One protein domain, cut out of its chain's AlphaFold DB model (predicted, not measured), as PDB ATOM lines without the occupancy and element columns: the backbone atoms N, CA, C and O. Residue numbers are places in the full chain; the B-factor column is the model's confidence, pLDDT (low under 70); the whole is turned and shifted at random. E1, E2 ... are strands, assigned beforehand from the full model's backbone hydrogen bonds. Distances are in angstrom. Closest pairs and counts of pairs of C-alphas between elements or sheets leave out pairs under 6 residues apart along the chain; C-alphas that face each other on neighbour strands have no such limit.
ATOM      1  N   MET A   1     114.002  92.523  46.159       76.06
ATOM      2  CA  MET A   1     114.407  93.197  47.405       76.06
ATOM      3  C   MET A   1     113.630  94.492  47.637       76.06
ATOM      4  O   MET A   1     113.363  94.770  48.789       76.06
ATOM      5  N   SER A   2     113.179  95.211  46.596       66.69
ATOM      6  CA  SER A   2     112.373  96.446  46.723       66.69
ATOM      7  C   SER A   2     111.206  96.351  47.717       66.69
ATOM      8  O   SER A   2     111.153  97.135  48.644       66.69
ATOM      9  N   ARG A   3     110.349  95.321  47.636       73.12
ATOM     10  CA  ARG A   3     109.250  95.106  48.611       73.12
ATOM     11  C   ARG A   3     109.682  94.905  50.076       73.12
ATOM     12  O   ARG A   3     108.847  94.994  50.965       73.12
ATOM     13  N   TYR A   4     110.951  94.566  50.304       82.81
ATOM     14  CA  TYR A   4     111.538  94.301  51.620       82.81
ATOM     15  C   TYR A   4     112.432  95.451  52.101       82.81
ATOM     16  O   TYR A   4     112.959  95.361  53.200       82.81
ATOM     17  N   LEU A   5     112.643  96.497  51.300       86.12
ATOM     18  CA  LEU A   5     113.287  97.733  51.736       86.12
ATOM     19  C   LEU A   5     112.199  98.794  51.909       86.12
ATOM     20  O   LEU A   5     111.215  98.811  51.170       86.12
ATOM     21  N   VAL A   6     112.333  99.625  52.932       87.62
ATOM     22  CA  VAL A   6     111.548 100.853  53.063       87.62
ATOM     23  C   VAL A   6     112.131 101.883  52.097       87.62
ATOM     24  O   VAL A   6     113.350 101.963  51.948       87.62
ATOM     25  N   ASP A   7     111.244 102.603  51.422       85.00
ATOM     26  CA  ASP A   7     111.536 103.642  50.437       85.00
ATOM     27  C   ASP A   7     110.643 104.849  50.784       85.00
ATOM     28  O   ASP A   7     109.435 104.632  50.956       85.00
ATOM     29  N   PRO A   8     111.184 106.071  50.963       87.19
ATOM     30  CA  PRO A   8     112.590 106.467  50.807       87.19
ATOM     31  C   PRO A   8     113.535 105.923  51.892       87.19
ATOM     32  O   PRO A   8     113.107 105.498  52.965       87.19
ATOM     33  N   ALA A   9     114.837 105.927  51.587       87.06
ATOM     34  CA  ALA A   9     115.915 105.651  52.538       87.06
ATOM     35  C   ALA A   9     116.485 106.954  53.118       87.06
ATOM     36  O   ALA A   9     116.560 107.965  52.417       87.06
ATOM     37  N   ASP A  10     116.965 106.912  54.362       88.25
ATOM     38  CA  ASP A  10     117.529 108.093  55.016       88.25
ATOM     39  C   ASP A  10     119.006 108.283  54.645       88.25
ATOM     40  O   ASP A  10     119.824 107.364  54.744       88.25
ATOM     41  N   LEU A  11     119.368 109.502  54.235       88.50
ATOM     42  CA  LEU A  11     120.736 109.886  53.882       88.50
ATOM     43  C   LEU A  11     121.271 110.943  54.850       88.50
ATOM     44  O   LEU A  11     120.833 112.092  54.855       88.50
ATOM     45  N   THR A  12     122.307 110.586  55.605       85.44
ATOM     46  CA  THR A  12     123.043 111.518  56.464       85.44
ATOM     47  C   THR A  12     124.367 111.918  55.817       85.44
ATOM     48  O   THR A  12     125.256 111.092  55.604       85.44
ATOM     49  N   VAL A  13     124.544 113.218  55.562       80.88
ATOM     50  CA  VAL A  13     125.787 113.784  55.014       80.88
ATOM     51  C   VAL A  13     126.548 114.522  56.116       80.88
ATOM     52  O   VAL A  13     126.164 115.615  56.537       80.88
ATOM     53  N   LYS A  14     127.663 113.949  56.583       75.50
ATOM     54  CA  LYS A  14     128.609 114.601  57.510       75.50
ATOM     55  C   LYS A  14     129.917 114.882  56.773       75.50
ATOM     56  O   LYS A  14     130.219 114.239  55.777       75.50
ATOM     57  N   ALA A  15     130.684 115.883  57.210       59.47
ATOM     58  CA  ALA A  15     131.858 116.389  56.488       59.47
ATOM     59  C   ALA A  15     132.869 115.284  56.086       59.47
ATOM     60  O   ALA A  15     133.777 114.962  56.850       59.47
ATOM     61  N   GLY A  16     132.729 114.762  54.859       63.19
ATOM     62  CA  GLY A  16     133.578 113.724  54.265       63.19
ATOM     63  C   GLY A  16     133.023 112.290  54.281       63.19
ATOM     64  O   GLY A  16     133.696 111.414  53.748       63.19
ATOM     65  N   THR A  17     131.839 112.042  54.847       75.50
ATOM     66  CA  THR A  17     131.221 110.707  54.960       75.50
ATOM     67  C   THR A  17     129.722 110.785  54.675       75.50
ATOM     68  O   THR A  17     129.009 111.538  55.347       75.50
ATOM     69  N   ASN A  18     129.246 109.988  53.716       86.19
ATOM     70  CA  ASN A  18     127.818 109.812  53.476       86.19
ATOM     71  C   ASN A  18     127.386 108.470  54.058       86.19
ATOM     72  O   ASN A  18     127.946 107.431  53.700       86.19
ATOM     73  N   THR A  19     126.395 108.507  54.934       90.25
ATOM     74  CA  THR A  19     125.820 107.316  55.548       90.25
ATOM     75  C   THR A  19     124.394 107.171  55.059       90.25
ATOM     76  O   THR A  19     123.612 108.110  55.195       90.25
ATOM     77  N   VAL A  20     124.068 106.017  54.486       92.50
ATOM     78  CA  VAL A  20     122.694 105.667  54.124       92.50
ATOM     79  C   VAL A  20     122.154 104.640  55.104       92.50
ATOM     80  O   VAL A  20     122.833 103.658  55.416       92.50
ATOM     81  N   GLU A  21     120.943 104.872  55.587       94.38
ATOM     82  CA  GLU A  21     120.224 103.965  56.467       94.38
ATOM     83  C   GLU A  21     119.138 103.245  55.668       94.38
ATOM     84  O   GLU A  21     118.193 103.834  55.149       94.38
ATOM     85  N   LEU A  22     119.312 101.932  55.524       94.56
ATOM     86  CA  LEU A  22     118.409 101.060  54.790       94.56
ATOM     87  C   LEU A  22     117.573 100.257  55.776       94.56
ATOM     88  O   LEU A  22     118.070  99.323  56.414       94.56
ATOM     89  N   THR A  23     116.290 100.589  55.870       93.94
ATOM     90  CA  THR A  23     115.348  99.832  56.693       93.94
ATOM     91  C   THR A  23     114.816  98.636  55.918       93.94
ATOM     92  O   THR A  23     114.195  98.764  54.867       93.94
ATOM     93  N   VAL A  24     115.066  97.446  56.450       92.62
ATOM     94  CA  VAL A  24     114.620  96.170  55.902       92.62
ATOM     95  C   VAL A  24     113.364  95.711  56.637       92.62
ATOM     96  O   VAL A  24     113.376  95.634  57.861       92.62
ATOM     97  N   LYS A  25     112.312  95.362  55.895       86.25
ATOM     98  CA  LYS A  25     111.098  94.682  56.371       86.25
ATOM     99  C   LYS A  25     111.338  93.176  56.458       86.25
ATOM    100  O   LYS A  25     112.196  92.640  55.761       86.25
ATOM    101  N   ASP A  26     110.575  92.482  57.288       85.88
ATOM    102  CA  ASP A  26     110.785  91.061  57.580       85.88
ATOM    103  C   ASP A  26     112.155  90.746  58.190       85.88
ATOM    104  O   ASP A  26     112.793  89.744  57.862       85.88
ATOM    105  N   SER A  27     112.608  91.576  59.132       85.38
ATOM    106  CA  SER A  27     113.913  91.430  59.789       85.38
ATOM    107  C   SER A  27     114.094  90.123  60.571       85.38
ATOM    108  O   SER A  27     115.228  89.674  60.765       85.38
ATOM    109  N   HIS A  28     113.009  89.454  60.977       80.62
ATOM    110  CA  HIS A  28     113.087  88.102  61.546       80.62
ATOM    111  C   HIS A  28     113.506  87.044  60.513       80.62
ATOM    112  O   HIS A  28     114.076  86.014  60.880       80.62
ATOM    113  N   GLN A  29     113.214  87.288  59.232       81.94
ATOM    114  CA  GLN A  29     113.585  86.419  58.117       81.94
ATOM    115  C   GLN A  29     114.872  86.880  57.463       81.94
ATOM    116  O   GLN A  29     115.623  86.042  56.983       81.94
ATOM    117  N   ILE A  30     115.147  88.181  57.435       89.12
ATOM    118  CA  ILE A  30     116.369  88.724  56.853       89.12
ATOM    119  C   ILE A  30     117.448  88.794  57.923       89.12
ATOM    120  O   ILE A  30     117.432  89.625  58.828       89.12
ATOM    121  N   THR A  31     118.412  87.890  57.812       88.69
ATOM    122  CA  THR A  31     119.466  87.718  58.808       88.69
ATOM    123  C   THR A  31     120.688  88.583  58.551       88.69
ATOM    124  O   THR A  31     121.460  88.775  59.479       88.69
ATOM    125  N   SER A  32     120.884  89.075  57.323       93.44
ATOM    126  CA  SER A  32     122.006  89.957  56.980       93.44
ATOM    127  C   SER A  32     121.699  90.792  55.739       93.44
ATOM    128  O   SER A  32     121.065  90.292  54.803       93.44
ATOM    129  N   LEU A  33     122.194  92.029  55.718       96.31
ATOM    130  CA  LEU A  33     122.259  92.898  54.547       96.31
ATOM    131  C   LEU A  33     123.695  93.418  54.406       96.31
ATOM    132  O   LEU A  33     124.267  93.951  55.356       96.31
ATOM    133  N   GLN A  34     124.279  93.257  53.221       96.94
ATOM    134  CA  GLN A  34     125.659  93.640  52.926       96.94
ATOM    135  C   GLN A  34     125.719  94.482  51.656       96.94
ATOM    136  O   GLN A  34     125.065  94.124  50.675       96.94
ATOM    137  N   LEU A  35     126.547  95.525  51.638       94.75
ATOM    138  CA  LEU A  35     126.860  96.312  50.442       94.75
ATOM    139  C   LEU A  35     128.320  96.103  50.037       94.75
ATOM    140  O   LEU A  35     129.192  95.921  50.883       94.75
ATOM    141  N   GLU A  36     128.594  96.104  48.737       92.12
ATOM    142  CA  GLU A  36     129.953  96.027  48.219       92.12
ATOM    143  C   GLU A  36     130.653  97.380  48.346       92.12
ATOM    144  O   GLU A  36     130.191  98.392  47.821       92.12
ATOM    145  N   GLN A  37     131.808  97.379  49.005       85.44
ATOM    146  CA  GLN A  37     132.681  98.532  49.156       85.44
ATOM    147  C   GLN A  37     134.110  98.114  48.808       85.44
ATOM    148  O   GLN A  37     134.635  97.139  49.341       85.44
ATOM    149  N   ALA A  38     134.740  98.828  47.871       83.81
ATOM    150  CA  ALA A  38     136.100  98.540  47.398       83.81
ATOM    151  C   ALA A  38     136.345  97.068  46.964       83.81
ATOM    152  O   ALA A  38     137.469  96.571  47.058       83.81
ATOM    153  N   GLY A  39     135.311  96.385  46.452       83.81
ATOM    154  CA  GLY A  39     135.379  94.996  45.974       83.81
ATOM    155  C   GLY A  39     135.099  93.918  47.031       83.81
ATOM    156  O   GLY A  39     135.289  92.732  46.754       83.81
ATOM    157  N   GLU A  40     134.676  94.301  48.240       90.06
ATOM    158  CA  GLU A  40     134.315  93.386  49.329       90.06
ATOM    159  C   GLU A  40     132.891  93.665  49.830       90.06
ATOM    160  O   GLU A  40     132.485  94.817  49.936       90.06
ATOM    161  N   PHE A  41     132.116  92.618  50.141       93.56
ATOM    162  CA  PHE A  41     130.781  92.771  50.732       93.56
ATOM    163  C   PHE A  41     130.902  92.991  52.238       93.56
ATOM    164  O   PHE A  41     131.302  92.078  52.963       93.56
ATOM    165  N   ILE A  42     130.528  94.184  52.688       93.88
ATOM    166  CA  ILE A  42     130.560  94.599  54.088       93.88
ATOM    167  C   ILE A  42     129.133  94.573  54.632       93.88
ATOM    168  O   ILE A  42     128.215  95.120  54.022       93.88
ATOM    169  N   GLU A  43     128.940  93.898  55.762       95.69
ATOM    170  CA  GLU A  43     127.665  93.875  56.483       95.69
ATOM    171  C   GLU A  43     127.377  95.233  57.122       95.69
ATOM    172  O   GLU A  43     128.278  95.857  57.683       95.69
ATOM    173  N   GLY A  44     126.128  95.685  57.011       91.81
ATOM    174  CA  GLY A  44     125.713  96.972  57.558       91.81
ATOM    175  C   GLY A  44     125.687  96.961  59.077       91.81
ATOM    176  O   GLY A  44     125.377  95.941  59.700       91.81
ATOM    177  N   GLU A  45     125.974  98.110  59.679       93.12
ATOM    178  CA  GLU A  45     125.799  98.280  61.115       93.12
ATOM    179  C   GLU A  45     124.306  98.365  61.431       93.12
ATOM    180  O   GLU A  45     123.587  99.171  60.849       93.12
ATOM    181  N   VAL A  46     123.819  97.529  62.345       93.94
ATOM    182  CA  VAL A  46     122.420  97.591  62.779       93.94
ATOM    183  C   VAL A  46     122.258  98.775  63.725       93.94
ATOM    184  O   VAL A  46     122.712  98.714  64.866       93.94
ATOM    185  N   VAL A  47     121.607  99.837  63.252       92.12
ATOM    186  CA  VAL A  47     121.383 101.076  64.019       92.12
ATOM    187  C   VAL A  47     119.996 101.134  64.655       92.12
ATOM    188  O   VAL A  47     119.808 101.822  65.655       92.12
ATOM    189  N   ASN A  48     119.040 100.366  64.128       86.19
ATOM    190  CA  ASN A  48     117.709 100.221  64.706       86.19
ATOM    191  C   ASN A  48     117.128  98.829  64.412       86.19
ATOM    192  O   ASN A  48     117.380  98.240  63.361       86.19
ATOM    193  N   GLU A  49     116.323  98.300  65.328       86.81
ATOM    194  CA  GLU A  49     115.569  97.061  65.136       86.81
ATOM    195  C   GLU A  49     114.220  97.170  65.844       86.81
ATOM    196  O   GLU A  49     114.151  97.225  67.072       86.81
ATOM    197  N   ASN A  50     113.134  97.168  65.069       77.00
ATOM    198  CA  ASN A  50     111.780  97.185  65.604       77.00
ATOM    199  C   ASN A  50     111.173  95.785  65.477       77.00
ATOM    200  O   ASN A  50     110.788  95.345  64.396       77.00
ATOM    201  N   GLN A  51     111.082  95.067  66.597       68.12
ATOM    202  CA  GLN A  51     110.527  93.708  66.612       68.12
ATOM    203  C   GLN A  51     109.017  93.675  66.343       68.12
ATOM    204  O   GLN A  51     108.528  92.672  65.830       68.12
ATOM    205  N   ALA A  52     108.285  94.742  66.686       61.19
ATOM    206  CA  ALA A  52     106.837  94.816  66.505       61.19
ATOM    207  C   ALA A  52     106.467  95.083  65.041       61.19
ATOM    208  O   ALA A  52     105.619  94.393  64.483       61.19
ATOM    209  N   GLU A  53     107.165  96.021  64.401       67.25
ATOM    210  CA  GLU A  53     107.045  96.294  62.960       67.25
ATOM    211  C   GLU A  53     107.830  95.292  62.108       67.25
ATOM    212  O   GLU A  53     107.707  95.281  60.884       67.25
ATOM    213  N   ASN A  54     108.627  94.430  62.752       80.50
ATOM    214  CA  ASN A  54     109.455  93.421  62.105       80.50
ATOM    215  C   ASN A  54     110.393  94.053  61.058       80.50
ATOM    216  O   ASN A  54     110.541  93.579  59.927       80.50
ATOM    217  N   THR A  55     111.040  95.148  61.459       88.50
ATOM    218  CA  THR A  55     112.007  95.888  60.650       88.50
ATOM    219  C   THR A  55     113.387  95.914  61.304       88.50
ATOM    220  O   THR A  55     113.537  95.701  62.511       88.50
ATOM    221  N   ARG A  56     114.433  96.110  60.499       93.81
ATOM    222  CA  ARG A  56     115.806  96.350  60.963       93.81
ATOM    223  C   ARG A  56     116.489  97.333  60.028       93.81
ATOM    224  O   ARG A  56     116.508  97.107  58.820       93.81
ATOM    225  N   THR A  57     117.053  98.391  60.585       94.19
ATOM    226  CA  THR A  57     117.749  99.445  59.847       94.19
ATOM    227  C   THR A  57     119.245  99.206  59.892       94.19
ATOM    228  O   THR A  57     119.834  99.052  60.966       94.19
ATOM    229  N   TYR A  58     119.847  99.159  58.708       96.00
ATOM    230  CA  TYR A  58     121.277  98.985  58.514       96.00
ATOM    231  C   TYR A  58     121.889 100.287  58.007       96.00
ATOM    232  O   TYR A  58     121.463 100.796  56.971       96.00
ATOM    233  N   ALA A  59     122.908 100.788  58.692       94.44
ATOM    234  CA  ALA A  59     123.704 101.916  58.245       94.44
ATOM    235  C   ALA A  59     124.899 101.441  57.409       94.44
ATOM    236  O   ALA A  59     125.613 100.500  57.776       94.44
ATOM    237  N   PHE A  60     125.135 102.128  56.293       94.62
ATOM    238  CA  PHE A  60     126.275 101.901  55.410       94.62
ATOM    239  C   PHE A  60     126.964 103.214  55.067       94.62
ATOM    240  O   PHE A  60     126.313 104.175  54.658       94.62
ATOM    241  N   GLU A  61     128.292 103.238  55.142       91.06
ATOM    242  CA  GLU A  61     129.075 104.292  54.499       91.06
ATOM    243  C   GLU A  61     129.119 104.049  52.986       91.06
ATOM    244  O   GLU A  61     129.549 102.990  52.529       91.06
ATOM    245  N   VAL A  62     128.680 105.030  52.198       88.62
ATOM    246  CA  VAL A  62     128.677 104.948  50.733       88.62
ATOM    247  C   VAL A  62     129.461 106.127  50.170       88.62
ATOM    248  O   VAL A  62     129.104 107.293  50.337       88.62
ATOM    249  N   ALA A  63     130.582 105.822  49.515       83.38
ATOM    250  CA  ALA A  63     131.482 106.845  48.985       83.38
ATOM    251  C   ALA A  63     130.935 107.523  47.718       83.38
ATOM    252  O   ALA A  63     131.227 108.693  47.481       83.38
ATOM    253  N   ASP A  64     130.164 106.786  46.917       81.88
ATOM    254  CA  ASP A  64     129.648 107.225  45.627       81.88
ATOM    255  C   ASP A  64     128.254 106.629  45.389       81.88
ATOM    256  O   ASP A  64     128.068 105.419  45.516       81.88
ATOM    257  N   PHE A  65     127.291 107.489  45.066       83.44
ATOM    258  CA  PHE A  65     125.903 107.126  44.758       83.44
ATOM    259  C   PHE A  65     125.592 107.218  43.255       83.44
ATOM    260  O   PHE A  65     124.465 106.962  42.852       83.44
ATOM    261  N   SER A  66     126.566 107.612  42.424       77.25
ATOM    262  CA  SER A  66     126.366 107.792  40.978       77.25
ATOM    263  C   SER A  66     126.235 106.478  40.203       77.25
ATOM    264  O   SER A  66     125.763 106.476  39.067       77.25
ATOM    265  N   GLU A  67     126.620 105.359  40.815       81.38
ATOM    266  CA  GLU A  67     126.498 104.018  40.255       81.38
ATOM    267  C   GLU A  67     125.701 103.108  41.197       81.38
ATOM    268  O   GLU A  67     125.631 103.325  42.409       81.38
ATOM    269  N   ALA A  68     125.113 102.047  40.643       85.12
ATOM    270  CA  ALA A  68     124.401 101.062  41.445       85.12
ATOM    271  C   ALA A  68     125.367 100.292  42.364       85.12
ATOM    272  O   ALA A  68     126.323  99.664  41.902       85.12
ATOM    273  N   VAL A  69     125.068 100.263  43.660       90.38
ATOM    274  CA  VAL A  69     125.856  99.549  44.669       90.38
ATOM    275  C   VAL A  69     125.458  98.073  44.666       90.38
ATOM    276  O   VAL A  69     124.276  97.739  44.789       90.38
ATOM    277  N   GLN A  70     126.420  97.156  44.512       92.44
ATOM    278  CA  GLN A  70     126.123  95.724  44.627       92.44
ATOM    279  C   GLN A  70     125.822  95.365  46.081       92.44
ATOM    280  O   GLN A  70     126.468  95.854  47.000       92.44
ATOM    281  N   ALA A  71     124.863  94.473  46.294       95.31
ATOM    282  CA  ALA A  71     124.393  94.092  47.615       95.31
ATOM    283  C   ALA A  71     124.171  92.581  47.729       95.31
ATOM    284  O   ALA A  71     123.971  91.882  46.730       95.31
ATOM    285  N   LYS A  72     124.180  92.070  48.960       95.75
ATOM    286  CA  LYS A  72     123.763  90.709  49.306       95.75
ATOM    287  C   LYS A  72     122.809  90.734  50.480       95.75
ATOM    288  O   LYS A  72     123.015  91.468  51.437       95.75
ATOM    289  N   VAL A  73     121.792  89.888  50.414       95.38
ATOM    290  CA  VAL A  73     120.867  89.647  51.518       95.38
ATOM    291  C   VAL A  73     120.908  88.174  51.873       95.38
ATOM    292  O   VAL A  73     120.833  87.324  50.984       95.38
ATOM    293  N   SER A  74     121.020  87.869  53.158       91.94
ATOM    294  CA  SER A  74     120.840  86.515  53.678       91.94
ATOM    295  C   SER A  74     119.497  86.419  54.380       91.94
ATOM    296  O   SER A  74     119.102  87.325  55.111       91.94
ATOM    297  N   MET A  75     118.791  85.315  54.152       88.06
ATOM    298  CA  MET A  75     117.483  85.052  54.735       88.06
ATOM    299  C   MET A  75     117.424  83.669  55.379       88.06
ATOM    300  O   MET A  75     118.060  82.727  54.899       88.06
ATOM    301  N   ARG A  76     116.629  83.554  56.442       87.25
ATOM    302  CA  ARG A  76     116.398  82.352  57.235       87.25
ATOM    303  C   ARG A  76     114.944  82.297  57.700       87.25
ATOM    304  O   ARG A  76     114.524  83.103  58.517       87.25
ATOM    305  N   VAL A  77     114.188  81.306  57.240       80.25
ATOM    306  CA  VAL A  77     112.761  81.143  57.560       80.25
ATOM    307  C   VAL A  77     112.520  79.777  58.186       80.25
ATOM    308  O   VAL A  77     112.876  78.750  57.610       80.25
ATOM    309  N   ALA A  78     111.898  79.744  59.365       76.25
ATOM    310  CA  ALA A  78     111.449  78.500  59.982       76.25
ATOM    311  C   ALA A  78     110.100  78.074  59.381       76.25
ATOM    312  O   ALA A  78     109.124  78.819  59.425       76.25
ATOM    313  N   LEU A  79     110.042  76.872  58.814       65.06
ATOM    314  CA  LEU A  79     108.852  76.317  58.180       65.06
ATOM    315  C   LEU A  79     107.998  75.533  59.197       65.06
ATOM    316  O   LEU A  79     108.543  74.944  60.136       65.06
ATOM    317  N   PRO A  80     106.667  75.427  58.999       51.97
ATOM    318  CA  PRO A  80     105.761  74.749  59.940       51.97
ATOM    319  C   PRO A  80     106.070  73.265  60.183       51.97
ATOM    320  O   PRO A  80     105.699  72.704  61.210       51.97
ATOM    321  N   ASN A  81     106.766  72.614  59.249       70.56
ATOM    322  CA  ASN A  81     107.232  71.233  59.390       70.56
ATOM    323  C   ASN A  81     108.487  71.102  60.285       70.56
ATOM    324  O   ASN A  81     109.027  70.005  60.416       70.56
ATOM    325  N   GLY A  82     108.965  72.206  60.870       69.69
ATOM    326  CA  GLY A  82     110.155  72.277  61.717       69.69
ATOM    327  C   GLY A  82     111.484  72.378  60.960       69.69
ATOM    328  O   GLY A  82     112.534  72.400  61.601       69.69
ATOM    329  N   SER A  83     111.476  72.428  59.623       62.41
ATOM    330  CA  SER A  83     112.688  72.670  58.826       62.41
ATOM    331  C   SER A  83     112.982  74.166  58.698       62.41
ATOM    332  O   SER A  83     112.094  74.992  58.884       62.41
ATOM    333  N   VAL A  84     114.231  74.526  58.406       77.56
ATOM    334  CA  VAL A  84     114.647  75.920  58.220       77.56
ATOM    335  C   VAL A  84     115.109  76.088  56.779       77.56
ATOM    336  O   VAL A  84     115.939  75.315  56.303       77.56
ATOM    337  N   TYR A  85     114.555  77.079  56.093       66.31
ATOM    338  CA  TYR A  85     114.991  77.518  54.777       66.31
ATOM    339  C   TYR A  85     116.011  78.644  54.937       66.31
ATOM    340  O   TYR A  85     115.707  79.640  55.585       66.31
ATOM    341  N   GLU A  86     117.199  78.496  54.355       85.88
ATOM    342  CA  GLU A  86     118.247  79.522  54.347       85.88
ATOM    343  C   GLU A  86     118.687  79.806  52.910       85.88
ATOM    344  O   GLU A  86     118.884  78.886  52.112       85.88
ATOM    345  N   ASN A  87     118.840  81.081  52.563       82.62
ATOM    346  CA  ASN A  87     119.268  81.490  51.230       82.62
ATOM    347  C   ASN A  87     120.059  82.801  51.288       82.62
ATOM    348  O   ASN A  87     119.902  83.588  52.214       82.62
ATOM    349  N   THR A  88     120.937  83.039  50.314       87.81
ATOM    350  CA  THR A  88     121.620  84.328  50.147       87.81
ATOM    351  C   THR A  88     121.523  84.753  48.693       87.81
ATOM    352  O   THR A  88     121.866  83.974  47.804       87.81
ATOM    353  N   GLN A  89     121.061  85.978  48.455       81.31
ATOM    354  CA  GLN A  89     120.827  86.520  47.118       81.31
ATOM    355  C   GLN A  89     121.638  87.790  46.920       81.31
ATOM    356  O   GLN A  89     121.682  88.643  47.803       81.31
ATOM    357  N   ALA A  90     122.272  87.907  45.755       89.12
ATOM    358  CA  ALA A  90     122.914  89.140  45.328       89.12
ATOM    359  C   ALA A  90     121.917  90.003  44.546       89.12
ATOM    360  O   ALA A  90     121.091  89.482  43.796       89.12
ATOM    361  N   PHE A  91     122.002  91.314  44.716       88.81
ATOM    362  CA  PHE A  91     121.183  92.299  44.019       88.81
ATOM    363  C   PHE A  91     121.956  93.617  43.899       88.81
ATOM    364  O   PHE A  91     123.134  93.683  44.248       88.81
ATOM    365  N   ARG A  92     121.320  94.652  43.352       88.56
ATOM    366  CA  ARG A  92     121.892  95.997  43.252       88.56
ATOM    367  C   ARG A  92     120.907  97.014  43.803       88.56
ATOM    368  O   ARG A  92     119.700  96.801  43.687       88.56
TER     369      ARG A  92
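AT A GLANCE: This is residues 1 to 92 of the 540 residues of the protein "Cell surface protein IsdA, transfers heme from hemoglobin to apo-IsdC" of Bacillus sp. JCM 19046 (UniProt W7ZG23). Two curled, twisted sheets of four strands make a sandwich, only partly face to face, with the hairpins E1-E2 and E7-E8 reaching toward opposite ends of the long axis. E4 runs on into E5, passing from one sheet to the other. The 92 printed residues have eight named strands, E1 to E8, and no named helix; the class is all strand. Both sheets are antiparallel, in the orders E1 E2 E6 E5 and E4 E3 E7 E8. The whole is compact, with a radius of gyration of the C-alphas of 14.0 A, yet elongated, spanning 51 by 29 by 19 A.

IN THESE COORDINATES: E1, residues 10 to 14, begins at C-alpha 10 (117.529, 108.093, 55.016). E2 is residues 17 to 25, 25.8 A; E3 30 to 37, 20.5 A; E4 40 to 43; E5 45 to 50; E6 55 to 61, 20.0 A; E7 69 to 78, 29.8 A. E8, residues 84 to 92, 26.1 A, ends at C-alpha 92 (121.892, 95.997, 43.252).

HOW THE PARTS SIT: In the hairpin E1 and E2, N 12 and O 19 are 2.8 A apart. E2 pairs with E6 (N 22 and O 58, 2.8 A), and E6 with E5 in a hairpin (N 57 and O 48, 2.8 A). E4 runs on into E5 across one residue, at 35 degrees. In the other sheet, hairpin E3 and E4 has N 35 and O 42 at 2.9 A, E3 and E7 have N 34 and O 72 at 2.8 A, and hairpin E7 and E8 has N 73 and O 89 at 2.9 A. Between the sheets, the closest C-alphas of E3 and E6 are those of Leu 33 and Tyr 58, 7.3 A apart. E1 and E8 are apart.

THE WHOLE: The C-alphas farthest apart, of Ala 15 and Asn 81, are 51.5 A apart. The printed part has no cut and no long link. Mean pLDDT of the printed part is 84.6; residues 2, 15 to 16, 51 to 53, 79 to 80, 82 to 83 and 85 are under 70.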